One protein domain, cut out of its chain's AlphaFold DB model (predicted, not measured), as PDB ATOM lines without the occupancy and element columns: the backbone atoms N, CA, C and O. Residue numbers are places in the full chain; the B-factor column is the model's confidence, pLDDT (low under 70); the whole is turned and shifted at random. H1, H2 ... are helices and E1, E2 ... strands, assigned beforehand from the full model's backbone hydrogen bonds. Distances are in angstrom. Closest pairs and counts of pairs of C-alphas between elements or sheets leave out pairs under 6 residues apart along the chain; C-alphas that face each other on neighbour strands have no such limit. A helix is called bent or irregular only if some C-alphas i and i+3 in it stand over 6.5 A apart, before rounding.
ATOM      1  N   ARG A 161       5.178 -17.314 -21.955       95.88
ATOM      2  CA  ARG A 161       4.642 -18.240 -20.940       95.88
ATOM      3  C   ARG A 161       3.696 -19.323 -21.479       95.88
ATOM      4  O   ARG A 161       3.768 -20.451 -21.022       95.88
ATOM      5  N   TYR A 162       2.813 -18.983 -22.420       97.94
ATOM      6  CA  TYR A 162       1.821 -19.911 -22.981       97.94
ATOM      7  C   TYR A 162       2.283 -20.645 -24.242       97.94
ATOM      8  O   TYR A 162       1.565 -21.520 -24.709       97.94
ATOM      9  N   GLN A 163       3.430 -20.282 -24.818       97.69
ATOM     10  CA  GLN A 163       3.834 -20.692 -26.168       97.69
ATOM     11  C   GLN A 163       5.217 -21.354 -26.209       97.69
ATOM     12  O   GLN A 163       5.623 -21.854 -27.253       97.69
ATOM     13  N   ASN A 164       5.944 -21.359 -25.090       97.31
ATOM     14  CA  ASN A 164       7.285 -21.936 -24.986       97.31
ATOM     15  C   ASN A 164       7.300 -23.477 -24.960       97.31
ATOM     16  O   ASN A 164       8.354 -24.086 -25.124       97.31
ATOM     17  N   THR A 165       6.139 -24.105 -24.779       97.75
ATOM     18  CA  THR A 165       5.953 -25.557 -24.711       97.75
ATOM     19  C   THR A 165       4.617 -25.958 -25.321       97.75
ATOM     20  O   THR A 165       3.722 -25.129 -25.494       97.75
ATOM     21  N   SER A 166       4.470 -27.239 -25.648       97.81
ATOM     22  CA  SER A 166       3.281 -27.785 -26.303       97.81
ATOM     23  C   SER A 166       2.606 -28.887 -25.489       97.81
ATOM     24  O   SER A 166       3.230 -29.555 -24.666       97.81
ATOM     25  N   SER A 167       1.312 -29.087 -25.735       97.81
ATOM     26  CA  SER A 167       0.610 -30.322 -25.385       97.81
ATOM     27  C   SER A 167       0.576 -31.243 -26.604       97.81
ATOM     28  O   SER A 167       0.082 -30.863 -27.667       97.81
ATOM     29  N   LEU A 168       1.113 -32.450 -26.443       97.19
ATOM     30  CA  LEU A 168       1.164 -33.518 -27.435       97.19
ATOM     31  C   LEU A 168      -0.045 -34.441 -27.238       97.19
ATOM     32  O   LEU A 168      -0.036 -35.359 -26.415       97.19
ATOM     33  N   ILE A 169      -1.113 -34.197 -27.985       96.12
ATOM     34  CA  ILE A 169      -2.347 -34.972 -27.886       96.12
ATOM     35  C   ILE A 169      -2.144 -36.344 -28.526       96.12
ATOM     36  O   ILE A 169      -1.809 -36.471 -29.709       96.12
ATOM     37  N   MET A 170      -2.358 -37.385 -27.724       94.88
ATOM     38  CA  MET A 170      -2.298 -38.766 -28.176       94.88
ATOM     39  C   MET A 170      -3.648 -39.211 -28.760       94.88
ATOM     40  O   MET A 170      -4.703 -38.864 -28.223       94.88
ATOM     41  N   PRO A 171      -3.658 -40.008 -29.843       93.75
ATOM     42  CA  PRO A 171      -4.882 -40.630 -30.333       93.75
ATOM     43  C   PRO A 171      -5.443 -41.623 -29.302       93.75
ATOM     44  O   PRO A 171      -4.701 -42.227 -28.528       93.75
ATOM     45  N   LYS A 172      -6.761 -41.857 -29.332       92.75
ATOM     46  CA  LYS A 172      -7.478 -42.659 -28.317       92.75
ATOM     47  C   LYS A 172      -6.899 -44.066 -28.090       92.75
ATOM     48  O   LYS A 172      -6.944 -44.557 -26.966       92.75
ATOM     49  N   TRP A 173      -6.344 -44.709 -29.120       94.62
ATOM     50  CA  TRP A 173      -5.743 -46.046 -29.011       94.62
ATOM     51  C   TRP A 173      -4.432 -46.062 -28.202       94.62
ATOM     52  O   TRP A 173      -4.051 -47.103 -27.678       94.62
ATOM     53  N   MET A 174      -3.773 -44.909 -28.027       94.56
ATOM     54  CA  MET A 174      -2.565 -44.752 -27.208       94.56
ATOM     55  C   MET A 174      -2.860 -44.443 -25.736       94.56
ATOM     56  O   MET A 174      -1.925 -44.227 -24.973       94.56
ATOM     57  N   ARG A 175      -4.124 -44.442 -25.294       90.31
ATOM     58  CA  ARG A 175      -4.495 -44.055 -23.918       90.31
ATOM     59  C   ARG A 175      -3.768 -44.861 -22.832       90.31
ATOM     60  O   ARG A 175      -3.473 -44.332 -21.766       90.31
ATOM     61  N   LEU A 176      -3.450 -46.130 -23.097       90.56
ATOM     62  CA  LEU A 176      -2.640 -46.940 -22.178       90.56
ATOM     63  C   LEU A 176      -1.196 -46.428 -22.084       90.56
ATOM     64  O   LEU A 176      -0.656 -46.325 -20.989       90.56
ATOM     65  N   LEU A 177      -0.582 -46.057 -23.213       90.50
ATOM     66  CA  LEU A 177       0.761 -45.468 -23.242       90.50
ATOM     67  C   LEU A 177       0.786 -44.088 -22.579       90.50
ATOM     68  O   LEU A 177       1.704 -43.797 -21.820       90.50
ATOM     69  N   GLU A 178      -0.244 -43.274 -22.813       91.50
ATOM     70  CA  GLU A 178      -0.435 -41.976 -22.158       91.50
ATOM     71  C   GLU A 178      -0.444 -42.110 -20.630       91.50
ATOM     72  O   GLU A 178       0.193 -41.329 -19.922       91.50
ATOM     73  N   TRP A 179      -1.091 -43.157 -20.108       88.56
ATOM     74  CA  TRP A 179      -1.101 -43.443 -18.676       88.56
ATOM     75  C   TRP A 179       0.307 -43.731 -18.130       88.56
ATOM     76  O   TRP A 179       0.679 -43.201 -17.085       88.56
ATOM     77  N   PHE A 180       1.143 -44.463 -18.876       89.56
ATOM     78  CA  PHE A 180       2.564 -44.648 -18.543       89.56
ATOM     79  C   PHE A 180       3.408 -43.374 -18.716       89.56
ATOM     80  O   PHE A 180       4.543 -43.301 -18.252       89.56
ATOM     81  N   TRP A 181       2.905 -42.337 -19.378       92.44
ATOM     82  CA  TRP A 181       3.604 -41.053 -19.432       92.44
ATOM     83  C   TRP A 181       3.277 -40.174 -18.238       92.44
ATOM     84  O   TRP A 181       3.944 -39.157 -18.059       92.44
ATOM     85  N   LEU A 182       2.292 -40.567 -17.419       92.88
ATOM     86  CA  LEU A 182       1.832 -39.825 -16.249       92.88
ATOM     87  C   LEU A 182       1.643 -38.339 -16.602       92.88
ATOM     88  O   LEU A 182       2.202 -37.462 -15.959       92.88
ATOM     89  N   GLY A 183       0.923 -38.061 -17.691       92.50
ATOM     90  CA  GLY A 183       0.574 -36.703 -18.111       92.50
ATOM     91  C   GLY A 183       1.699 -35.871 -18.743       92.50
ATOM     92  O   GLY A 183       1.439 -34.733 -19.123       92.50
ATOM     93  N   GLN A 184       2.916 -36.403 -18.924       94.75
ATOM     94  CA  GLN A 184       4.026 -35.681 -19.581       94.75
ATOM     95  C   GLN A 184       3.713 -35.223 -21.009       94.75
ATOM     96  O   GLN A 184       4.333 -34.294 -21.520       94.75
ATOM     97  N   ASN A 185       2.735 -35.847 -21.664       95.62
ATOM     98  CA  ASN A 185       2.266 -35.397 -22.963       95.62
ATOM     99  C   ASN A 185       1.600 -34.010 -22.896       95.62
ATOM    100  O   ASN A 185       1.660 -33.268 -23.868       95.62
ATOM    101  N   LEU A 186       1.039 -33.613 -21.750       97.38
ATOM    102  CA  LEU A 186       0.485 -32.278 -21.501       97.38
ATOM    103  C   LEU A 186       1.539 -31.321 -20.922       97.38
ATOM    104  O   LEU A 186       1.317 -30.649 -19.914       97.38
ATOM    105  N   HIS A 187       2.701 -31.259 -21.569       97.94
ATOM    106  CA  HIS A 187       3.864 -30.521 -21.079       97.94
ATOM    107  C   HIS A 187       3.611 -29.008 -20.926       97.94
ATOM    108  O   HIS A 187       4.156 -28.369 -20.028       97.94
ATOM    109  N   SER A 188       2.713 -28.428 -21.731       98.12
ATOM    110  CA  SER A 188       2.299 -27.031 -21.544       98.12
ATOM    111  C   SER A 188       1.558 -26.786 -20.225       98.12
ATOM    112  O   SER A 188       1.761 -25.748 -19.600       98.12
ATOM    113  N   ILE A 189       0.748 -27.738 -19.743       98.38
ATOM    114  CA  ILE A 189       0.107 -27.637 -18.419       98.38
ATOM    115  C   ILE A 189       1.159 -27.656 -17.322       98.38
ATOM    116  O   ILE A 189       1.096 -26.847 -16.399       98.38
ATOM    117  N   HIS A 190       2.131 -28.550 -17.461       97.69
ATOM    118  CA  HIS A 190       3.256 -28.661 -16.550       97.69
ATOM    119  C   HIS A 190       4.045 -27.344 -16.437       97.69
ATOM    120  O   HIS A 190       4.246 -26.845 -15.334       97.69
ATOM    121  N   HIS A 191       4.416 -26.711 -17.553       98.06
ATOM    122  CA  HIS A 191       5.124 -25.422 -17.521       98.06
ATOM    123  C   HIS A 191       4.273 -24.266 -16.989       98.06
ATOM    124  O   HIS A 191       4.775 -23.377 -16.299       98.06
ATOM    125  N   LEU A 192       2.975 -24.254 -17.292       97.94
ATOM    126  CA  LEU A 192       2.081 -23.188 -16.842       97.94
ATOM    127  C   LEU A 192       1.728 -23.294 -15.355       97.94
ATOM    128  O   LEU A 192       1.594 -22.263 -14.681       97.94
ATOM    129  N   PHE A 193       1.567 -24.526 -14.866       97.19
ATOM    130  CA  PHE A 193       1.062 -24.862 -13.538       97.19
ATOM    131  C   PHE A 193       1.858 -26.024 -12.906       97.19
ATOM    132  O   PHE A 193       1.276 -27.061 -12.582       97.19
ATOM    133  N   PRO A 194       3.168 -25.850 -12.642       95.69
ATOM    134  CA  PRO A 194       4.070 -26.939 -12.238       95.69
ATOM    135  C   PRO A 194       3.711 -27.617 -10.908       95.69
ATOM    136  O   PRO A 194       4.195 -28.702 -10.612       95.69
ATOM    137  N   ARG A 195       2.850 -26.995 -10.091       94.44
ATOM    138  CA  ARG A 195       2.366 -27.539  -8.808       94.44
ATOM    139  C   ARG A 195       1.054 -28.318  -8.907       94.44
ATOM    140  O   ARG A 195       0.519 -28.755  -7.888       94.44
ATOM    141  N   VAL A 196       0.479 -28.431 -10.102       95.56
ATOM    142  CA  VAL A 196      -0.692 -29.279 -10.322       95.56
ATOM    143  C   VAL A 196      -0.203 -30.724 -10.376       95.56
ATOM    144  O   VAL A 196       0.705 -31.013 -11.140       95.56
ATOM    145  N   PRO A 197      -0.780 -31.657  -9.606       94.50
ATOM    146  CA  PRO A 197      -0.373 -33.050  -9.705       94.50
ATOM    147  C   PRO A 197      -0.671 -33.644 -11.081       94.50
ATOM    148  O   PRO A 197      -1.765 -33.421 -11.605       94.50
ATOM    149  N   PHE A 198       0.233 -34.467 -11.622       93.00
ATOM    150  CA  PHE A 198       0.072 -35.054 -12.957       93.00
ATOM    151  C   PHE A 198      -1.283 -35.732 -13.215       93.00
ATOM    152  O   PHE A 198      -1.859 -35.609 -14.296       93.00
ATOM    153  N   TYR A 199      -1.856 -36.402 -12.207       93.06
ATOM    154  CA  TYR A 199      -3.157 -37.074 -12.309       93.06
ATOM    155  C   TYR A 199      -4.341 -36.099 -12.457       93.06
ATOM    156  O   TYR A 199      -5.479 -36.527 -12.645       93.06
ATOM    157  N   ARG A 200      -4.094 -34.785 -12.392       95.88
ATOM    158  CA  ARG A 200      -5.059 -33.714 -12.672       95.88
ATOM    159  C   ARG A 200      -4.777 -32.960 -13.974       95.88
ATOM    160  O   ARG A 200      -5.624 -32.157 -14.362       95.88
ATOM    161  N   TYR A 201      -3.673 -33.227 -14.682       96.50
ATOM    162  CA  TYR A 201      -3.321 -32.500 -15.912       96.50
ATOM    163  C   TYR A 201      -4.420 -32.563 -16.969       96.50
ATOM    164  O   TYR A 201      -4.826 -31.523 -17.472       96.50
ATOM    165  N   HIS A 202      -4.980 -33.742 -17.252       95.62
ATOM    166  CA  HIS A 202      -6.056 -33.865 -18.244       95.62
ATOM    167  C   HIS A 202      -7.335 -33.128 -17.841       95.62
ATOM    168  O   HIS A 202      -8.024 -32.581 -18.699       95.62
ATOM    169  N   ALA A 203      -7.677 -33.133 -16.549       97.12
ATOM    170  CA  ALA A 203      -8.858 -32.432 -16.059       97.12
ATOM    171  C   ALA A 203      -8.680 -30.919 -16.209       97.12
ATOM    172  O   ALA A 203      -9.555 -30.256 -16.762       97.12
ATOM    173  N   LEU A 204      -7.514 -30.406 -15.800       97.94
ATOM    174  CA  LEU A 204      -7.172 -29.000 -15.950       97.94
ATOM    175  C   LEU A 204      -7.110 -28.600 -17.425       97.94
ATOM    176  O   LEU A 204      -7.769 -27.639 -17.798       97.94
ATOM    177  N   HIS A 205      -6.406 -29.359 -18.271       97.88
ATOM    178  CA  HIS A 205      -6.301 -29.082 -19.706       97.88
ATOM    179  C   HIS A 205      -7.675 -28.901 -20.341       97.88
ATOM    180  O   HIS A 205      -7.903 -27.877 -20.966       97.88
ATOM    181  N   ARG A 206      -8.612 -29.835 -20.125       97.38
ATOM    182  CA  ARG A 206      -9.985 -29.710 -20.647       97.38
ATOM    183  C   ARG A 206     -10.705 -28.470 -20.123       97.38
ATOM    184  O   ARG A 206     -11.424 -27.826 -20.874       97.38
ATOM    185  N   GLN A 207     -10.524 -28.139 -18.845       98.44
ATOM    186  CA  GLN A 207     -11.178 -26.988 -18.225       98.44
ATOM    187  C   GLN A 207     -10.683 -25.653 -18.800       98.44
ATOM    188  O   GLN A 207     -11.484 -24.742 -18.993       98.44
ATOM    189  N   ILE A 208      -9.378 -25.523 -19.057       98.19
ATOM    190  CA  ILE A 208      -8.765 -24.259 -19.497       98.19
ATOM    191  C   ILE A 208      -8.416 -24.232 -20.985       98.19
ATOM    192  O   ILE A 208      -7.815 -23.263 -21.443       98.19
ATOM    193  N   GLU A 209      -8.785 -25.255 -21.754       98.19
ATOM    194  CA  GLU A 209      -8.472 -25.350 -23.181       98.19
ATOM    195  C   GLU A 209      -8.855 -24.087 -23.976       98.19
ATOM    196  O   GLU A 209      -8.007 -23.605 -24.731       98.19
ATOM    197  N   PRO A 210     -10.039 -23.461 -23.773       98.12
ATOM    198  CA  PRO A 210     -10.366 -22.208 -24.453       98.12
ATOM    199  C   PRO A 210      -9.358 -21.084 -24.161       98.12
ATOM    200  O   PRO A 210      -9.006 -20.318 -25.055       98.12
ATOM    201  N   ILE A 211      -8.836 -21.015 -22.931       98.25
ATOM    202  CA  ILE A 211      -7.836 -20.023 -22.509       98.25
ATOM    203  C   ILE A 211      -6.479 -20.329 -23.149       98.25
ATOM    204  O   ILE A 211      -5.818 -19.410 -23.633       98.25
ATOM    205  N   LEU A 212      -6.073 -21.603 -23.172       98.31
ATOM    206  CA  LEU A 212      -4.841 -22.048 -23.831       98.31
ATOM    207  C   LEU A 212      -4.860 -21.666 -25.314       98.31
ATOM    208  O   LEU A 212      -3.912 -21.056 -25.810       98.31
ATOM    209  N   ARG A 213      -5.972 -21.940 -26.005       97.75
ATOM    210  CA  ARG A 213      -6.160 -21.580 -27.417       97.75
ATOM    211  C   ARG A 213      -6.152 -20.067 -27.627       97.75
ATOM    212  O   ARG A 213      -5.453 -19.600 -28.521       97.75
ATOM    213  N   ALA A 214      -6.834 -19.299 -26.775       97.94
ATOM    214  CA  ALA A 214      -6.834 -17.836 -26.845       97.94
ATOM    215  C   ALA A 214      -5.428 -17.222 -26.687       97.94
ATOM    216  O   ALA A 214      -5.133 -16.197 -27.294       97.94
ATOM    217  N   HIS A 215      -4.542 -17.866 -25.922       97.88
ATOM    218  CA  HIS A 215      -3.143 -17.445 -25.762       97.88
ATOM    219  C   HIS A 215      -2.187 -18.070 -26.792       97.88
ATOM    220  O   HIS A 215      -0.974 -17.839 -26.728       97.88
ATOM    221  N   GLY A 216      -2.702 -18.849 -27.747       96.94
ATOM    222  CA  GLY A 216      -1.911 -19.494 -28.791       96.94
ATOM    223  C   GLY A 216      -1.026 -20.634 -28.286       96.94
ATOM    224  O   GLY A 216       0.021 -20.886 -28.879       96.94
ATOM    225  N   THR A 217      -1.396 -21.309 -27.193       98.06
ATOM    226  CA  THR A 217      -0.669 -22.493 -26.725       98.06
ATOM    227  C   THR A 217      -0.686 -23.586 -27.792       98.06
ATOM    228  O   THR A 217      -1.769 -23.973 -28.238       98.06
ATOM    229  N   PRO A 218       0.478 -24.129 -28.192       97.56
ATOM    230  CA  PRO A 218       0.523 -25.232 -29.137       97.56
ATOM    231  C   PRO A 218      -0.133 -26.493 -28.552       97.56
ATOM    232  O   PRO A 218       0.406 -27.139 -27.652       97.56
ATOM    233  N   ILE A 219      -1.299 -26.854 -29.084       97.88
ATOM    234  CA  ILE A 219      -2.003 -28.113 -28.811       97.88
ATOM    235  C   ILE A 219      -1.982 -28.904 -30.116       97.88
ATOM    236  O   ILE A 219      -2.713 -28.588 -31.055       97.88
ATOM    237  N   ILE A 220      -1.080 -29.877 -30.204       97.44
ATOM    238  CA  ILE A 220      -0.723 -30.551 -31.458       97.44
ATOM    239  C   ILE A 220      -0.806 -32.066 -31.320       97.44
ATOM    240  O   ILE A 220      -0.755 -32.605 -30.217       97.44
ATOM    241  N   GLY A 221      -0.918 -32.772 -32.443       96.00
ATOM    242  CA  GLY A 221      -0.878 -34.231 -32.447       96.00
ATOM    243  C   GLY A 221       0.484 -34.771 -31.995       96.00
ATOM    244  O   GLY A 221       1.537 -34.188 -32.244       96.00
ATOM    245  N   ILE A 222       0.508 -35.944 -31.362       94.25
ATOM    246  CA  ILE A 222       1.786 -36.572 -30.990       94.25
ATOM    247  C   ILE A 222       2.629 -36.970 -32.215       94.25
ATOM    248  O   ILE A 222       3.854 -36.950 -32.144       94.25
ATOM    249  N   TRP A 223       1.999 -37.278 -33.353       92.50
ATOM    250  CA  TRP A 223       2.686 -37.691 -34.587       92.50
ATOM    251  C   TRP A 223       2.821 -36.567 -35.616       92.50
ATOM    252  O   TRP A 223       3.783 -36.548 -36.379       92.50
ATOM    253  N   SER A 224       1.905 -35.600 -35.604       87.62
ATOM    254  CA  SER A 224       1.902 -34.450 -36.507       87.62
ATOM    255  C   SER A 224       2.095 -33.165 -35.715       87.62
ATOM    256  O   SER A 224       1.503 -32.968 -34.665       87.62
ATOM    257  N   ARG A 225       2.869 -32.216 -36.240       86.44
ATOM    258  CA  ARG A 225       2.926 -30.864 -35.656       86.44
ATOM    259  C   ARG A 225       1.695 -30.011 -36.000       86.44
ATOM    260  O   ARG A 225       1.721 -28.799 -35.817       86.44
ATOM    261  N   ALA A 226       0.646 -30.638 -36.530       91.75
ATOM    262  CA  ALA A 226      -0.593 -29.970 -36.877       91.75
ATOM    263  C   ALA A 226      -1.401 -29.677 -35.601       91.75
ATOM    264  O   ALA A 226      -1.441 -30.536 -34.708       91.75
ATOM    265  N   PRO A 227      -2.047 -28.502 -35.508       92.44
ATOM    266  CA  PRO A 227      -2.982 -28.209 -34.433       92.44
ATOM    267  C   PRO A 227      -4.099 -29.250 -34.372       92.44
ATOM    268  O   PRO A 227      -4.628 -29.664 -35.403       92.44
ATOM    269  N   VAL A 228      -4.468 -29.653 -33.159       90.62
ATOM    270  CA  VAL A 228      -5.652 -30.485 -32.926       90.62
ATOM    271  C   VAL A 228      -6.833 -29.549 -32.702       90.62
ATOM    272  O   VAL A 228      -6.774 -28.676 -31.829       90.62
ATOM    273  N   THR A 229      -7.874 -29.700 -33.516       78.44
ATOM    274  CA  THR A 229      -9.133 -28.954 -33.382       78.44
ATOM    275  C   THR A 229     -10.023 -29.563 -32.322       78.44
ATOM    276  O   THR A 229     -10.195 -30.802 -32.368       78.44
TER     277      THR A 229
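Overview. This is residues 161 to 229 of the 229 residues of a protein of Zhongshania antarctica (UniProt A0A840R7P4). A short pair of parallel strands, E1 and E2, forms one side of a small body; H2 packs on E1, and the long, kinked H3 packs on H2 with residues 198 to 205 and turns back toward E2. H1 lies at one end, where its residues 172 to 177 stick out, and residues 222 to 229 fold back past E2. The printed part has 69 residues with three named helices and two named strands in the order E1, H1, H2, H3, E2, and the class is mostly helix. It is compact, with a radius of gyration of the C-alphas of 11.2 A and spans of 29 by 28 by 19 A.

Along the chain. E1 is residues 167 to 169, beginning at C-alpha 167 (0.610, -30.322, -25.385). H1 is residues 172 to 180, 14.2 A, and H2 residues 184 to 192, 12.9 A. H3, residues 198 to 214, is 23.2 A with a kink of 68 degrees near residue 208. E2, residues 219 to 221, ends at C-alpha 221 (-0.878, -34.231, -32.447). H1, H2 and H3 are irregular: C-alphas 173 and 176 are 7.6 A apart, 185 and 188 8.5 A, 207 and 210 7.9 A.

Arrangement. E1 and E2 are parallel at 38 degrees, with N 169 and O 220 2.8 A apart, within hydrogen-bond range. With H1, H2 and H3 between them along the chain, they make a strand-helix-strand unit. The closest C-alphas of E1 and H2 are Ser 167 and Leu 186, 4.4 A. H2 and H3 touch, closest at the C-alphas of Ile 189 and Tyr 201, 6.5 A, at a steep tilt of 62 degrees, the same way. H1 and H3 are apart. O i to N i+4 pairs within range are 3 of 5 in H1, 3 of 5 in H2 and 9 of 13 in H3.

Size, cuts and confidence. The two farthest C-alphas, of Arg 161 and Trp 173, are 30.8 A apart. The printed part has no cut, the four links between named elements are tight, and no printed residue is under 70 in pLDDT.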